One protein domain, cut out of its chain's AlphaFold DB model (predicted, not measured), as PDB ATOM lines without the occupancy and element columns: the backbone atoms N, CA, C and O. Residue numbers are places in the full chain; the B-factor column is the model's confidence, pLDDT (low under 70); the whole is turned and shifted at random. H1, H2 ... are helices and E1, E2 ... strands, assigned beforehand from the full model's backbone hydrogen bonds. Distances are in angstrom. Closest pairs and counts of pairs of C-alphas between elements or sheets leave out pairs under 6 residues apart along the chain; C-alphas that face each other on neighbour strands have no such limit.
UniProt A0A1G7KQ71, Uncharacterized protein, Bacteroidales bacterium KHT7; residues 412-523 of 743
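AT A GLANCE: This is residues 412 to 523 of the 743 residues of an uncharacterized protein of Bacteroidales bacterium KHT7 (UniProt A0A1G7KQ71). A long, strongly twisted sheet of four strands, E4 to E7, makes the core, and two small three-stranded sheets pack face to face with it toward its two ends: E1 E2 E3 with strands nearly along its own, and E8 E9 E10 with strands crossed. The two small sheets stay apart from each other, and the short helix H1 only grazes the large sheet. The printed part has 112 residues with ten named strands and one named helix, in the order E1 to E7, H1, E8 to E10; the class is mostly strand, and each sheet is antiparallel in chain order. It is compact, with a radius of gyration of the C-alphas of 13.9 A and spans of 43 by 32 by 23 A.

HOW THE PARTS SIT: The largest sheet runs E4 (residues 436 to 440), E5 (443 to 449), E6 (453 to 462), E7 (465 to 476), a meander, each strand the antiparallel neighbour of the one before. N 438 and O 445 are 3.0 A apart between E4 and E5, N 448 and O 455 2.9 A between E5 and E6, and N 460 and O 467 3.1 A between E6 and E7, each within hydrogen-bond range. E7 bends by 52 degrees at residue 473. The meander E1 (412 to 415), E2 (420 to 424), E3 (429 to 433) faces this sheet, its strands at 18 degrees to the larger sheet's; N 414 and O 421 are 2.9 A apart, as are N 422 and O 431. The closest C-alphas of E1 and E4, Asn 415 and Lys 436, are 6.0 A apart; those of E3 and E7, Tyr 431 and Trp 466, 6.4 A. The meander E8 (494 to 498), E9 (507 to 510), E10 (513 to 516) also faces the large sheet, at 69 degrees; N 498 and O 507 are 2.9 A apart, N 508 and O 515 2.8 A. Phe 440 of E4 and Phe 497 of E8 are their closest C-alphas, 6.3 A. The three sheets form a stack of sheets, face to face in these two pairs. H1 (490 to 493) only grazes the large sheet with residues 490 to 492; it is too short for an O i to N i+4 pair, and its one O i to N i+3 pair is within range.

IN THESE COORDINATES: E1 begins at C-alpha 412 (342.384, 371.924, 360.029). E5 is 19.6 A long, E6 28.2 A, and E7, the longest strand, 30.9 A, ending at C-alpha 476 (330.839, 353.367, 378.969). E10 ends at C-alpha 516 (342.520, 352.169, 378.157).

THE WHOLE: The C-alphas of Met 426 and Gly 523, the two farthest apart, are 43.0 A apart. The printed part has no cut. The link from E7 to H1, residues 477 to 489, is long. Mean pLDDT of the printed part is 78.3; 17 residues are under 70, among them 425 to 428 and 476 to 478.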
ATOM      1  N   TYR A 412     342.684 371.593 358.635       74.94
ATOM      2  CA  TYR A 412     342.384 371.924 360.029       74.94
ATOM      3  C   TYR A 412     340.923 371.611 360.353       74.94
ATOM      4  O   TYR A 412     340.088 371.471 359.454       74.94
ATOM      5  N   VAL A 413     340.617 371.453 361.640       83.88
ATOM      6  CA  VAL A 413     339.265 371.150 362.127       83.88
ATOM      7  C   VAL A 413     338.698 372.334 362.894       83.88
ATOM      8  O   VAL A 413     339.413 372.986 363.648       83.88
ATOM      9  N   GLU A 414     337.409 372.593 362.715       78.19
ATOM     10  CA  GLU A 414     336.678 373.618 363.456       78.19
ATOM     11  C   GLU A 414     335.434 372.995 364.092       78.19
ATOM     12  O   GLU A 414     334.608 372.378 363.408       78.19
ATOM     13  N   ASN A 415     335.305 373.150 365.410       83.25
ATOM     14  CA  ASN A 415     334.163 372.677 366.181       83.25
ATOM     15  C   ASN A 415     333.276 373.874 366.537       83.25
ATOM     16  O   ASN A 415     333.707 374.760 367.268       83.25
ATOM     17  N   THR A 416     332.034 373.895 366.053       72.69
ATOM     18  CA  THR A 416     331.012 374.851 366.515       72.69
ATOM     19  C   THR A 416     330.062 374.166 367.496       72.69
ATOM     20  O   THR A 416     330.112 372.946 367.665       72.69
ATOM     21  N   SER A 417     329.157 374.923 368.118       61.34
ATOM     22  CA  SER A 417     328.189 374.384 369.083       61.34
ATOM     23  C   SER A 417     327.296 373.277 368.505       61.34
ATOM     24  O   SER A 417     326.863 372.399 369.244       61.34
ATOM     25  N   ASN A 418     327.037 373.289 367.188       61.16
ATOM     26  CA  ASN A 418     326.036 372.407 366.573       61.16
ATOM     27  C   ASN A 418     326.610 371.514 365.454       61.16
ATOM     28  O   ASN A 418     325.975 370.530 365.073       61.16
ATOM     29  N   ARG A 419     327.772 371.855 364.874       69.94
ATOM     30  CA  ARG A 419     328.413 371.111 363.768       69.94
ATOM     31  C   ARG A 419     329.932 371.260 363.803       69.94
ATOM     32  O   ARG A 419     330.447 372.311 364.169       69.94
ATOM     33  N   CYS A 420     330.647 370.245 363.340       79.81
ATOM     34  CA  CYS A 420     332.105 370.271 363.232       79.81
ATOM     35  C   CYS A 420     332.520 370.017 361.782       79.81
ATOM     36  O   CYS A 420     331.882 369.213 361.098       79.81
ATOM     37  N   SER A 421     333.546 370.716 361.301       81.75
ATOM     38  CA  SER A 421     333.964 370.694 359.894       81.75
ATOM     39  C   SER A 421     335.476 370.532 359.743       81.75
ATOM     40  O   SER A 421     336.234 371.006 360.582       81.75
ATOM     41  N   ILE A 422     335.902 369.873 358.665       83.88
ATOM     42  CA  ILE A 422     337.305 369.811 358.230       83.88
ATOM     43  C   ILE A 422     337.465 370.765 357.047       83.88
ATOM     44  O   ILE A 422     336.651 370.726 356.119       83.88
ATOM     45  N   PHE A 423     338.512 371.586 357.066       76.25
ATOM     46  CA  PHE A 423     338.850 372.542 356.014       76.25
ATOM     47  C   PHE A 423     340.211 372.220 355.402       76.25
ATOM     48  O   PHE A 423     341.135 371.837 356.118       76.25
ATOM     49  N   ASN A 424     340.340 372.370 354.085       74.75
ATOM     50  CA  ASN A 424     341.629 372.256 353.397       74.75
ATOM     51  C   ASN A 424     342.480 373.535 353.590       74.75
ATOM     52  O   ASN A 424     342.011 374.536 354.135       74.75
ATOM     53  N   ARG A 425     343.735 373.540 353.111       67.62
ATOM     54  CA  ARG A 425     344.621 374.729 353.174       67.62
ATOM     55  C   ARG A 425     344.065 375.986 352.492       67.62
ATOM     56  O   ARG A 425     344.555 377.073 352.772       67.62
ATOM     57  N   MET A 426     343.085 375.847 351.601       62.56
ATOM     58  CA  MET A 426     342.436 376.963 350.906       62.56
ATOM     59  C   MET A 426     341.228 377.522 351.680       62.56
ATOM     60  O   MET A 426     340.605 378.475 351.222       62.56
ATOM     61  N   GLY A 427     340.906 376.962 352.854       63.25
ATOM     62  CA  GLY A 427     339.761 377.371 353.671       63.25
ATOM     63  C   GLY A 427     338.426 376.807 353.181       63.25
ATOM     64  O   GLY A 427     337.368 377.244 353.629       63.25
ATOM     65  N   GLU A 428     338.444 375.832 352.273       68.62
ATOM     66  CA  GLU A 428     337.232 375.189 351.776       68.62
ATOM     67  C   GLU A 428     336.859 374.009 352.669       68.62
ATOM     68  O   GLU A 428     337.693 373.172 353.026       68.62
ATOM     69  N   ARG A 429     335.575 373.925 353.021       79.62
ATOM     70  CA  ARG A 429     335.045 372.845 353.851       79.62
ATOM     71  C   ARG A 429     334.939 371.556 353.042       79.62
ATOM     72  O   ARG A 429     334.106 371.462 352.145       79.62
ATOM     73  N   VAL A 430     335.705 370.545 353.437       80.00
ATOM     74  CA  VAL A 430     335.787 369.245 352.751       80.00
ATOM     75  C   VAL A 430     335.026 368.125 353.461       80.00
ATOM     76  O   VAL A 430     334.743 367.098 352.854       80.00
ATOM     77  N   TYR A 431     334.664 368.298 354.736       82.94
ATOM     78  CA  TYR A 431     333.879 367.314 355.491       82.94
ATOM     79  C   TYR A 431     333.116 367.977 356.642       82.94
ATOM     80  O   TYR A 431     333.573 368.986 357.179       82.94
ATOM     81  N   SER A 432     331.964 367.424 357.046       80.81
ATOM     82  CA  SER A 432     331.234 367.887 358.237       80.81
ATOM     83  C   SER A 432     330.542 366.750 358.989       80.81
ATOM     84  O   SER A 432     330.064 365.792 358.383       80.81
ATOM     85  N   THR A 433     330.458 366.861 360.313       81.88
ATOM     86  CA  THR A 433     329.831 365.864 361.194       81.88
ATOM     87  C   THR A 433     329.236 366.515 362.448       81.88
ATOM     88  O   THR A 433     329.440 367.700 362.709       81.88
ATOM     89  N   THR A 434     328.471 365.743 363.221       73.81
ATOM     90  CA  THR A 434     327.797 366.192 364.451       73.81
ATOM     91  C   THR A 434     328.608 365.963 365.732       73.81
ATOM     92  O   THR A 434     328.273 366.541 366.755       73.81
ATOM     93  N   GLY A 435     329.663 365.138 365.704       75.69
ATOM     94  CA  GLY A 435     330.570 364.950 366.854       75.69
ATOM     95  C   GLY A 435     331.781 365.880 366.803       75.69
ATOM     96  O   GLY A 435     332.180 366.270 365.706       75.69
ATOM     97  N   LYS A 436     332.384 366.182 367.959       87.62
ATOM     98  CA  LYS A 436     333.586 367.029 368.038       87.62
ATOM     99  C   LYS A 436     334.788 366.319 367.402       87.62
ATOM    100  O   LYS A 436     334.935 365.102 367.529       87.62
ATOM    101  N   LEU A 437     335.620 367.070 366.685       89.62
ATOM    102  CA  LEU A 437     336.816 366.582 365.997       89.62
ATOM    103  C   LEU A 437     338.080 367.114 366.673       89.62
ATOM    104  O   LEU A 437     338.130 368.281 367.061       89.62
ATOM    105  N   LYS A 438     339.118 366.281 366.766       88.94
ATOM    106  CA  LYS A 438     340.459 366.699 367.197       88.94
ATOM    107  C   LYS A 438     341.516 365.913 366.428       88.94
ATOM    108  O   LYS A 438     341.248 364.809 365.953       88.94
ATOM    109  N   ILE A 439     342.681 366.522 366.249       84.62
ATOM    110  CA  ILE A 439     343.791 365.941 365.499       84.62
ATOM    111  C   ILE A 439     344.847 365.457 366.492       84.62
ATOM    112  O   ILE A 439     345.298 366.250 367.315       84.62
ATOM    113  N   PHE A 440     345.254 364.192 366.375       83.81
ATOM    114  CA  PHE A 440     346.361 363.594 367.127       83.81
ATOM    115  C   PHE A 440     347.305 362.892 366.151       83.81
ATOM    116  O   PHE A 440     346.841 362.183 365.258       83.81
ATOM    117  N   HIS A 441     348.612 363.132 366.284       82.38
ATOM    118  CA  HIS A 441     349.667 362.504 365.468       82.38
ATOM    119  C   HIS A 441     349.361 362.463 363.955       82.38
ATOM    120  O   HIS A 441     349.432 361.420 363.306       82.38
ATOM    121  N   GLY A 442     348.910 363.584 363.378       72.69
ATOM    122  CA  GLY A 442     348.609 363.659 361.942       72.69
ATOM    123  C   GLY A 442     347.252 363.092 361.502       72.69
ATOM    124  O   GLY A 442     346.879 363.261 360.340       72.69
ATOM    125  N   LYS A 443     346.491 362.451 362.398       84.56
ATOM    126  CA  LYS A 443     345.193 361.819 362.109       84.56
ATOM    127  C   LYS A 443     344.032 362.570 362.756       84.56
ATOM    128  O   LYS A 443     344.155 363.131 363.842       84.56
ATOM    129  N   VAL A 444     342.878 362.552 362.090       86.62
ATOM    130  CA  VAL A 444     341.640 363.146 362.609       86.62
ATOM    131  C   VAL A 444     340.840 362.085 363.350       86.62
ATOM    132  O   VAL A 444     340.521 361.037 362.789       86.62
ATOM    133  N   TYR A 445     340.445 362.399 364.579       91.19
ATOM    134  CA  TYR A 445     339.558 361.569 365.380       91.19
ATOM    135  C   TYR A 445     338.261 362.308 365.680       91.19
ATOM    136  O   TYR A 445     338.231 363.520 365.913       91.19
ATOM    137  N   ARG A 446     337.167 361.550 365.668       90.06
ATOM    138  CA  ARG A 446     335.837 362.011 366.045       90.06
ATOM    139  C   ARG A 446     335.460 361.454 367.405       90.06
ATOM    140  O   ARG A 446     335.398 360.239 367.585       90.06
ATOM    141  N   PHE A 447     335.067 362.360 368.288       90.44
ATOM    142  CA  PHE A 447     334.661 362.083 369.653       90.44
ATOM    143  C   PHE A 447     333.160 362.329 369.801       90.44
ATOM    144  O   PHE A 447     332.641 363.375 369.397       90.44
ATOM    145  N   ASN A 448     332.443 361.353 370.357       87.19
ATOM    146  CA  ASN A 448     331.034 361.517 370.702       87.19
ATOM    147  C   ASN A 448     330.826 361.153 372.164       87.19
ATOM    148  O   ASN A 448     331.071 360.011 372.545       87.19
ATOM    149  N   TYR A 449     330.315 362.113 372.923       82.19
ATOM    150  CA  TYR A 449     329.847 361.937 374.286       82.19
ATOM    151  C   TYR A 449     328.316 361.816 374.251       82.19
ATOM    152  O   TYR A 449     327.649 362.701 373.711       82.19
ATOM    153  N   LYS A 450     327.758 360.700 374.731       76.88
ATOM    154  CA  LYS A 450     326.302 360.477 374.846       76.88
ATOM    155  C   LYS A 450     325.905 360.369 376.322       76.88
ATOM    156  O   LYS A 450     326.665 360.804 377.167       76.88
ATOM    157  N   GLU A 451     324.709 359.875 376.643       66.50
ATOM    158  CA  GLU A 451     324.294 359.655 378.041       66.50
ATOM    159  C   GLU A 451     324.846 358.353 378.625       66.50
ATOM    160  O   GLU A 451     325.216 358.321 379.795       66.50
ATOM    161  N   ILE A 452     325.013 357.326 377.787       54.00
ATOM    162  CA  ILE A 452     325.412 355.973 378.209       54.00
ATOM    163  C   ILE A 452     326.855 355.582 377.847       54.00
ATOM    164  O   ILE A 452     327.370 354.598 378.374       54.00
ATOM    165  N   CYS A 453     327.499 356.292 376.912       76.19
ATOM    166  CA  CYS A 453     328.865 355.986 376.483       76.19
ATOM    167  C   CYS A 453     329.551 357.125 375.720       76.19
ATOM    168  O   CYS A 453     328.921 357.973 375.078       76.19
ATOM    169  N   PHE A 454     330.877 357.113 375.778       86.38
ATOM    170  CA  PHE A 454     331.801 357.970 375.063       86.38
ATOM    171  C   PHE A 454     332.554 357.133 374.036       86.38
ATOM    172  O   PHE A 454     333.012 356.028 374.317       86.38
ATOM    173  N   THR A 455     332.664 357.636 372.810       89.38
ATOM    174  CA  THR A 455     333.268 356.885 371.704       89.38
ATOM    175  C   THR A 455     334.261 357.719 370.922       89.38
ATOM    176  O   THR A 455     333.984 358.877 370.599       89.38
ATOM    177  N   VAL A 456     335.362 357.078 370.534       90.94
ATOM    178  CA  VAL A 456     336.364 357.620 369.611       90.94
ATOM    179  C   VAL A 456     336.356 356.791 368.333       90.94
ATOM    180  O   VAL A 456     336.401 355.557 368.376       90.94
ATOM    181  N   LYS A 457     336.278 357.460 367.183       90.88
ATOM    182  CA  LYS A 457     336.435 356.852 365.853       90.88
ATOM    183  C   LYS A 457     337.500 357.601 365.066       90.88
ATOM    184  O   LYS A 457     337.555 358.826 365.168       90.88
ATOM    185  N   ASP A 458     338.297 356.903 364.266       88.69
ATOM    186  CA  ASP A 458     339.161 357.579 363.296       88.69
ATOM    187  C   ASP A 458     338.335 358.114 362.119       88.69
ATOM    188  O   ASP A 458     337.207 357.688 361.850       88.69
ATOM    189  N   ILE A 459     338.888 359.104 361.428       86.69
ATOM    190  CA  ILE A 459     338.362 359.637 360.177       86.69
ATOM    191  C   ILE A 459     339.464 359.471 359.134       86.69
ATOM    192  O   ILE A 459     340.570 359.993 359.291       86.69
ATOM    193  N   LYS A 460     339.171 358.704 358.081       83.88
ATOM    194  CA  LYS A 460     340.154 358.345 357.053       83.88
ATOM    195  C   LYS A 460     339.953 359.212 355.819       83.88
ATOM    196  O   LYS A 460     338.827 359.411 355.368       83.88
ATOM    197  N   ARG A 461     341.054 359.710 355.261       76.62
ATOM    198  CA  ARG A 461     341.056 360.386 353.962       76.62
ATOM    199  C   ARG A 461     341.144 359.328 352.866       76.62
ATOM    200  O   ARG A 461     342.081 358.533 352.862       76.62
ATOM    201  N   THR A 462     340.170 359.309 351.967       75.31
ATOM    202  CA  THR A 462     340.127 358.436 350.788       75.31
ATOM    203  C   THR A 462     340.405 359.259 349.527       75.31
ATOM    204  O   THR A 462     340.469 360.489 349.578       75.31
ATOM    205  N   ALA A 463     340.582 358.597 348.379       65.62
ATOM    206  CA  ALA A 463     340.753 359.288 347.097       65.62
ATOM    207  C   ALA A 463     339.523 360.140 346.708       65.62
ATOM    208  O   ALA A 463     339.664 361.129 345.996       65.62
ATOM    209  N   GLU A 464     338.339 359.784 347.216       65.44
ATOM    210  CA  GLU A 464     337.052 360.429 346.920       65.44
ATOM    211  C   GLU A 464     336.605 361.436 347.999       65.44
ATOM    212  O   GLU A 464     335.574 362.088 347.849       65.44
ATOM    213  N   GLY A 465     337.365 361.591 349.091       73.81
ATOM    214  CA  GLY A 465     337.039 362.529 350.166       73.81
ATOM    215  C   GLY A 465     337.412 362.022 351.558       73.81
ATOM    216  O   GLY A 465     338.550 361.634 351.815       73.81
ATOM    217  N   TRP A 466     336.460 362.085 352.489       79.88
ATOM    218  CA  TRP A 466     336.648 361.722 353.894       79.88
ATOM    219  C   TRP A 466     335.568 360.745 354.343       79.88
ATOM    220  O   TRP A 466     334.381 361.024 354.174       79.88
ATOM    221  N   ASP A 467     335.981 359.640 354.959       77.56
ATOM    222  CA  ASP A 467     335.081 358.583 355.417       77.56
ATOM    223  C   ASP A 467     335.129 358.391 356.943       77.56
ATOM    224  O   ASP A 467     336.138 358.650 357.615       77.56
ATOM    225  N   LYS A 468     334.002 357.939 357.505       70.00
ATOM    226  CA  LYS A 468     333.860 357.582 358.916       70.00
ATOM    227  C   LYS A 468     334.572 356.257 359.143       70.00
ATOM    228  O   LYS A 468     334.030 355.198 358.851       70.00
ATOM    229  N   GLY A 469     335.769 356.337 359.705       73.69
ATOM    230  CA  GLY A 469     336.572 355.173 360.024       73.69
ATOM    231  C   GLY A 469     335.985 354.300 361.141       73.69
ATOM    232  O   GLY A 469     334.831 354.426 361.579       73.69
ATOM    233  N   THR A 470     336.800 353.355 361.588       78.56
ATOM    234  CA  THR A 470     336.415 352.340 362.560       78.56
ATOM    235  C   THR A 470     336.446 352.887 363.984       78.56
ATOM    236  O   THR A 470     337.048 353.907 364.317       78.56
ATOM    237  N   LYS A 471     335.734 352.195 364.867       85.44
ATOM    238  CA  LYS A 471     335.731 352.494 366.297       85.44
ATOM    239  C   LYS A 471     337.111 352.191 366.881       85.44
ATOM    240  O   LYS A 471     337.695 351.176 366.522       85.44
ATOM    241  N   LYS A 472     337.620 353.080 367.737       86.44
ATOM    242  CA  LYS A 472     338.962 352.975 368.334       86.44
ATOM    243  C   LYS A 472     338.947 352.901 369.857       86.44
ATOM    244  O   LYS A 472     339.825 352.263 370.419       86.44
ATOM    245  N   LEU A 473     337.949 353.504 370.506       89.31
ATOM    246  CA  LEU A 473     337.761 353.473 371.960       89.31
ATOM    247  C   LEU A 473     336.265 353.602 372.279       89.31
ATOM    248  O   LEU A 473     335.543 354.332 371.583       89.31
ATOM    249  N   VAL A 474     335.796 352.875 373.293       82.69
ATOM    250  CA  VAL A 474     334.433 352.973 373.832       82.69
ATOM    251  C   VAL A 474     334.467 352.943 375.354       82.69
ATOM    252  O   VAL A 474     334.588 351.882 375.943       82.69
ATOM    253  N   ALA A 475     334.296 354.104 375.968       76.38
ATOM    254  CA  ALA A 475     334.230 354.259 377.411       76.38
ATOM    255  C   ALA A 475     332.762 354.371 377.824       76.38
ATOM    256  O   ALA A 475     332.080 355.320 377.440       76.38
ATOM    257  N   TYR A 476     332.234 353.372 378.520       64.44
ATOM    258  CA  TYR A 476     330.839 353.367 378.969       64.44
ATOM    259  C   TYR A 476     330.668 354.156 380.272       64.44
ATOM    260  O   TYR A 476     331.654 354.559 380.889       64.44
ATOM    261  N   GLY A 477     329.411 354.397 380.663       53.59
ATOM    262  CA  GLY A 477     329.012 355.139 381.866       53.59
ATOM    263  C   GLY A 477     329.782 354.817 383.151       53.59
ATOM    264  O   GLY A 477     329.976 355.694 383.987       53.59
ATOM    265  N   ASP A 478     330.207 353.564 383.273       53.81
ATOM    266  CA  ASP A 478     330.864 352.918 384.408       53.81
ATOM    267  C   ASP A 478     332.405 352.939 384.355       53.81
ATOM    268  O   ASP A 478     333.042 352.532 385.321       53.81
ATOM    269  N   SER A 479     333.012 353.400 383.255       73.75
ATOM    270  CA  SER A 479     334.476 353.499 383.105       73.75
ATOM    271  C   SER A 479     335.056 354.726 383.819       73.75
ATOM    272  O   SER A 479     334.375 355.740 383.927       73.75
ATOM    273  N   ASP A 480     336.322 354.692 384.251       78.69
ATOM    274  CA  ASP A 480     336.957 355.805 384.991       78.69
ATOM    275  C   ASP A 480     337.001 357.128 384.204       78.69
ATOM    276  O   ASP A 480     336.955 358.221 384.772       78.69
ATOM    277  N   LEU A 481     337.126 357.029 382.884       79.88
ATOM    278  CA  LEU A 481     337.228 358.151 381.959       79.88
ATOM    279  C   LEU A 481     335.889 358.871 381.773       79.88
ATOM    280  O   LEU A 481     335.834 360.096 381.722       79.88
ATOM    281  N   TYR A 482     334.805 358.113 381.617       78.50
ATOM    282  CA  TYR A 482     333.522 358.651 381.183       78.50
ATOM    283  C   TYR A 482     332.922 359.725 382.107       78.50
ATOM    284  O   TYR A 482     332.581 360.794 381.600       78.50
ATOM    285  N   PRO A 483     332.815 359.520 383.436       78.06
ATOM    286  CA  PRO A 483     332.307 360.534 384.352       78.06
ATOM    287  C   PRO A 483     333.324 361.653 384.608       78.06
ATOM    288  O   PRO A 483     332.946 362.694 385.142       78.06
ATOM    289  N   HIS A 484     334.600 361.454 384.254       80.75
ATOM    290  CA  HIS A 484     335.639 362.470 384.405       80.75
ATOM    291  C   HIS A 484     335.537 363.571 383.339       80.75
ATOM    292  O   HIS A 484     335.919 364.710 383.592       80.75
ATOM    293  N   LEU A 485     334.969 363.248 382.173       82.19
ATOM    294  CA  LEU A 485     334.829 364.165 381.047       82.19
ATOM    295  C   LEU A 485     333.693 365.190 381.255       82.19
ATOM    296  O   LEU A 485     332.537 364.826 381.474       82.19
ATOM    297  N   ASP A 486     333.982 366.489 381.102       80.88
ATOM    298  CA  ASP A 486     332.943 367.540 381.142       80.88
ATOM    299  C   ASP A 486     332.029 367.449 379.910       80.88
ATOM    300  O   ASP A 486     332.449 367.697 378.782       80.88
ATOM    301  N   LYS A 487     330.734 367.190 380.114       75.81
ATOM    302  CA  LYS A 487     329.731 367.068 379.040       75.81
ATOM    303  C   LYS A 487     329.745 368.225 378.031       75.81
ATOM    304  O   LYS A 487     329.465 367.999 376.853       75.81
ATOM    305  N   ASN A 488     330.091 369.442 378.453       72.00
ATOM    306  CA  ASN A 488     330.106 370.613 377.577       72.00
ATOM    307  C   ASN A 488     331.469 370.838 376.896       72.00
ATOM    308  O   ASN A 488     331.502 371.230 375.722       72.00
ATOM    309  N   ASN A 489     332.585 370.523 377.567       71.88
ATOM    310  CA  ASN A 489     333.952 370.844 377.116       71.88
ATOM    311  C   ASN A 489     334.925 369.651 377.072       71.88
ATOM    312  O   ASN A 489     336.129 369.844 376.954       71.88
ATOM    313  N   PHE A 490     334.424 368.413 377.073       83.25
ATOM    314  CA  PHE A 490     335.227 367.181 377.143       83.25
ATOM    315  C   PHE A 490     336.380 367.110 376.132       83.25
ATOM    316  O   PHE A 490     337.398 366.488 376.396       83.25
ATOM    317  N   ILE A 491     336.240 367.728 374.954       83.44
ATOM    318  CA  ILE A 491     337.261 367.683 373.896       83.44
ATOM    319  C   ILE A 491     338.549 368.426 374.282       83.44
ATOM    320  O   ILE A 491     339.627 368.098 373.777       83.44
ATOM    321  N   ASP A 492     338.437 369.427 375.155       80.75
ATOM    322  CA  ASP A 492     339.556 370.264 375.580       80.75
ATOM    323  C   ASP A 492     340.388 369.564 376.661       80.75
ATOM    324  O   ASP A 492     341.598 369.755 376.698       80.75
ATOM    325  N   GLN A 493     339.763 368.674 377.440       83.81
ATOM    326  CA  GLN A 493     340.411 367.833 378.457       83.81
ATOM    327  C   GLN A 493     341.232 366.681 377.858       83.81
ATOM    328  O   GLN A 493     342.093 366.115 378.525       83.81
ATOM    329  N   ILE A 494     340.971 366.303 376.599       89.12
ATOM    330  CA  ILE A 494     341.695 365.207 375.939       89.12
ATOM    331  C   ILE A 494     343.051 365.712 375.460       89.12
ATOM    332  O   ILE A 494     343.128 366.501 374.518       89.12
ATOM    333  N   GLU A 495     344.118 365.230 376.077       86.19
ATOM    334  CA  GLU A 495     345.485 365.686 375.831       86.19
ATOM    335  C   GLU A 495     346.157 364.917 374.698       86.19
ATOM    336  O   GLU A 495     346.868 365.523 373.901       86.19
ATOM    337  N   ASP A 496     345.925 363.603 374.624       83.94
ATOM    338  CA  ASP A 496     346.590 362.732 373.656       83.94
ATOM    339  C   ASP A 496     345.800 361.444 373.372       83.94
ATOM    340  O   ASP A 496     344.987 361.008 374.192       83.94
ATOM    341  N   PHE A 497     346.047 360.807 372.225       89.81
ATOM    342  CA  PHE A 497     345.444 359.527 371.849       89.81
ATOM    343  C   PHE A 497     346.432 358.642 371.081       89.81
ATOM    344  O   PHE A 497     346.854 358.979 369.976       89.81
ATOM    345  N   VAL A 498     346.725 357.463 371.635       84.12
ATOM    346  CA  VAL A 498     347.664 356.495 371.058       84.12
ATOM    347  C   VAL A 498     346.893 355.306 370.490       84.12
ATOM    348  O   VAL A 498     346.243 354.556 371.222       84.12
ATOM    349  N   GLU A 499     346.992 355.136 369.173       83.44
ATOM    350  CA  GLU A 499     346.405 354.026 368.422       83.44
ATOM    351  C   GLU A 499     347.452 352.924 368.179       83.44
ATOM    352  O   GLU A 499     348.512 353.192 367.614       83.44
ATOM    353  N   MET A 500     347.139 351.692 368.585       77.00
ATOM    354  CA  MET A 500     347.964 350.487 368.446       77.00
ATOM    355  C   MET A 500     347.405 349.567 367.341       77.00
ATOM    356  O   MET A 500     346.301 349.787 366.842       77.00
ATOM    357  N   GLU A 501     348.144 348.516 366.957       71.81
ATOM    358  CA  GLU A 501     347.707 347.563 365.915       71.81
ATOM    359  C   GLU A 501     346.379 346.872 366.253       71.81
ATOM    360  O   GLU A 501     345.540 346.662 365.377       71.81
ATOM    361  N   GLN A 502     346.169 346.563 367.534       62.56
ATOM    362  CA  GLN A 502     344.929 345.983 368.036       62.56
ATOM    363  C   GLN A 502     344.196 346.993 368.920       62.56
ATOM    364  O   GLN A 502     344.787 347.623 369.801       62.56
ATOM    365  N   MET A 503     342.887 347.128 368.691       62.31
ATOM    366  CA  MET A 503     342.051 348.159 369.314       62.31
ATOM    367  C   MET A 503     342.079 348.105 370.846       62.31
ATOM    368  O   MET A 503     342.033 349.160 371.472       62.31
ATOM    369  N   GLN A 504     342.191 346.915 371.448       70.38
ATOM    370  CA  GLN A 504     342.187 346.758 372.905       70.38
ATOM    371  C   GLN A 504     343.391 347.394 373.617       70.38
ATOM    372  O   GLN A 504     343.360 347.597 374.827       70.38
ATOM    373  N   PHE A 505     344.448 347.740 372.882       73.50
ATOM    374  CA  PHE A 505     345.632 348.394 373.442       73.50
ATOM    375  C   PHE A 505     345.663 349.900 373.190       73.50
ATOM    376  O   PHE A 505     346.613 350.575 373.596       73.50
ATOM    377  N   ASN A 506     344.636 350.442 372.535       81.38
ATOM    378  CA  ASN A 506     344.503 351.881 372.381       81.38
ATOM    379  C   ASN A 506     344.372 352.542 373.750       81.38
ATOM    380  O   ASN A 506     343.762 351.991 374.670       81.38
ATOM    381  N   LYS A 507     344.912 353.750 373.871       87.69
ATOM    382  CA  LYS A 507     344.848 354.516 375.114       87.69
ATOM    383  C   LYS A 507     344.709 356.006 374.854       87.69
ATOM    384  O   LYS A 507     345.133 356.507 373.815       87.69
ATOM    385  N   MET A 508     344.125 356.715 375.807       90.56
ATOM    386  CA  MET A 508     343.861 358.149 375.725       90.56
ATOM    387  C   MET A 508     344.333 358.849 376.991       90.56
ATOM    388  O   MET A 508     344.124 358.325 378.081       90.56
ATOM    389  N   SER A 509     344.949 360.019 376.849       86.19
ATOM    390  CA  SER A 509     345.306 360.871 377.981       86.19
ATOM    391  C   SER A 509     344.232 361.927 378.198       86.19
ATOM    392  O   SER A 509     343.858 362.632 377.256       86.19
ATOM    393  N   VAL A 510     343.743 362.026 379.431       86.31
ATOM    394  CA  VAL A 510     342.788 363.046 379.880       86.31
ATOM    395  C   VAL A 510     343.214 363.528 381.260       86.31
ATOM    396  O   VAL A 510     343.448 362.705 382.146       86.31
ATOM    397  N   ASP A 511     343.345 364.845 381.424       81.75
ATOM    398  CA  ASP A 511     343.750 365.511 382.672       81.75
ATOM    399  C   ASP A 511     344.973 364.851 383.359       81.75
ATOM    400  O   ASP A 511     344.981 364.562 384.562       81.75
ATOM    401  N   GLY A 512     346.025 364.572 382.582       75.31
ATOM    402  CA  GLY A 512     347.285 363.998 383.060       75.31
ATOM    403  C   GLY A 512     347.255 362.508 383.427       75.31
ATOM    404  O   GLY A 512     348.234 362.002 383.986       75.31
ATOM    405  N   LYS A 513     346.166 361.787 383.133       81.94
ATOM    406  CA  LYS A 513     346.035 360.338 383.356       81.94
ATOM    407  C   LYS A 513     345.800 359.597 382.048       81.94
ATOM    408  O   LYS A 513     345.081 360.069 381.174       81.94
ATOM    409  N   TRP A 514     346.366 358.396 381.946       85.31
ATOM    410  CA  TRP A 514     346.130 357.507 380.812       85.31
ATOM    411  C   TRP A 514     344.936 356.608 381.073       85.31
ATOM    412  O   TRP A 514     344.778 356.102 382.177       85.31
ATOM    413  N   TYR A 515     344.146 356.361 380.037       84.25
ATOM    414  CA  TYR A 515     342.978 355.494 380.067       84.25
ATOM    415  C   TYR A 515     343.031 354.484 378.921       84.25
ATOM    416  O   TYR A 515     343.490 354.826 377.832       84.25
ATOM    417  N   SER A 516     342.582 353.254 379.148       80.38
ATOM    418  CA  SER A 516     342.520 352.169 378.157       80.38
ATOM    419  C   SER A 516     341.393 352.356 377.136       80.38
ATOM    420  O   SER A 516     340.588 353.289 377.219       80.38
ATOM    421  N   PHE A 517     341.316 351.455 376.151       79.75
ATOM    422  CA  PHE A 517     340.339 351.499 375.055       79.75
ATOM    423  C   PHE A 517     338.867 351.395 375.509       79.75
ATOM    424  O   PHE A 517     337.952 351.711 374.742       79.75
ATOM    425  N   ASP A 518     338.640 350.932 376.732       73.56
ATOM    426  CA  ASP A 518     337.346 350.826 377.398       73.56
ATOM    427  C   ASP A 518     337.145 351.890 378.494       73.56
ATOM    428  O   ASP A 518     336.103 351.925 379.141       73.56
ATOM    429  N   GLY A 519     338.104 352.812 378.651       71.81
ATOM    430  CA  GLY A 519     338.003 353.979 379.526       71.81
ATOM    431  C   GLY A 519     338.509 353.792 380.958       71.81
ATOM    432  O   GLY A 519     338.214 354.645 381.789       71.81
ATOM    433  N   ASN A 520     339.268 352.738 381.269       77.31
ATOM    434  CA  ASN A 520     339.803 352.502 382.619       77.31
ATOM    435  C   ASN A 520     341.176 353.154 382.815       77.31
ATOM    436  O   ASN A 520     341.999 353.152 381.903       77.31
ATOM    437  N   CYS A 521     341.453 353.700 383.998       76.69
ATOM    438  CA  CYS A 521     342.694 354.417 384.283       76.69
ATOM    439  C   CYS A 521     343.906 353.464 384.331       76.69
ATOM    440  O   CYS A 521     343.975 352.537 385.134       76.69
ATOM    441  N   ILE A 522     344.921 353.737 383.514       78.06
ATOM    442  CA  ILE A 522     346.189 353.009 383.435       78.06
ATOM    443  C   ILE A 522     347.179 353.681 384.396       78.06
ATOM    444  O   ILE A 522     347.756 354.729 384.099       78.06
ATOM    445  N   GLY A 523     347.345 353.110 385.589       55.34
ATOM    446  CA  GLY A 523     348.182 353.684 386.645       55.34
ATOM    447  C   GLY A 523     349.679 353.715 386.305       55.34
ATOM    448  O   GLY A 523     350.283 352.686 386.010       55.34
TER     449      GLY A 523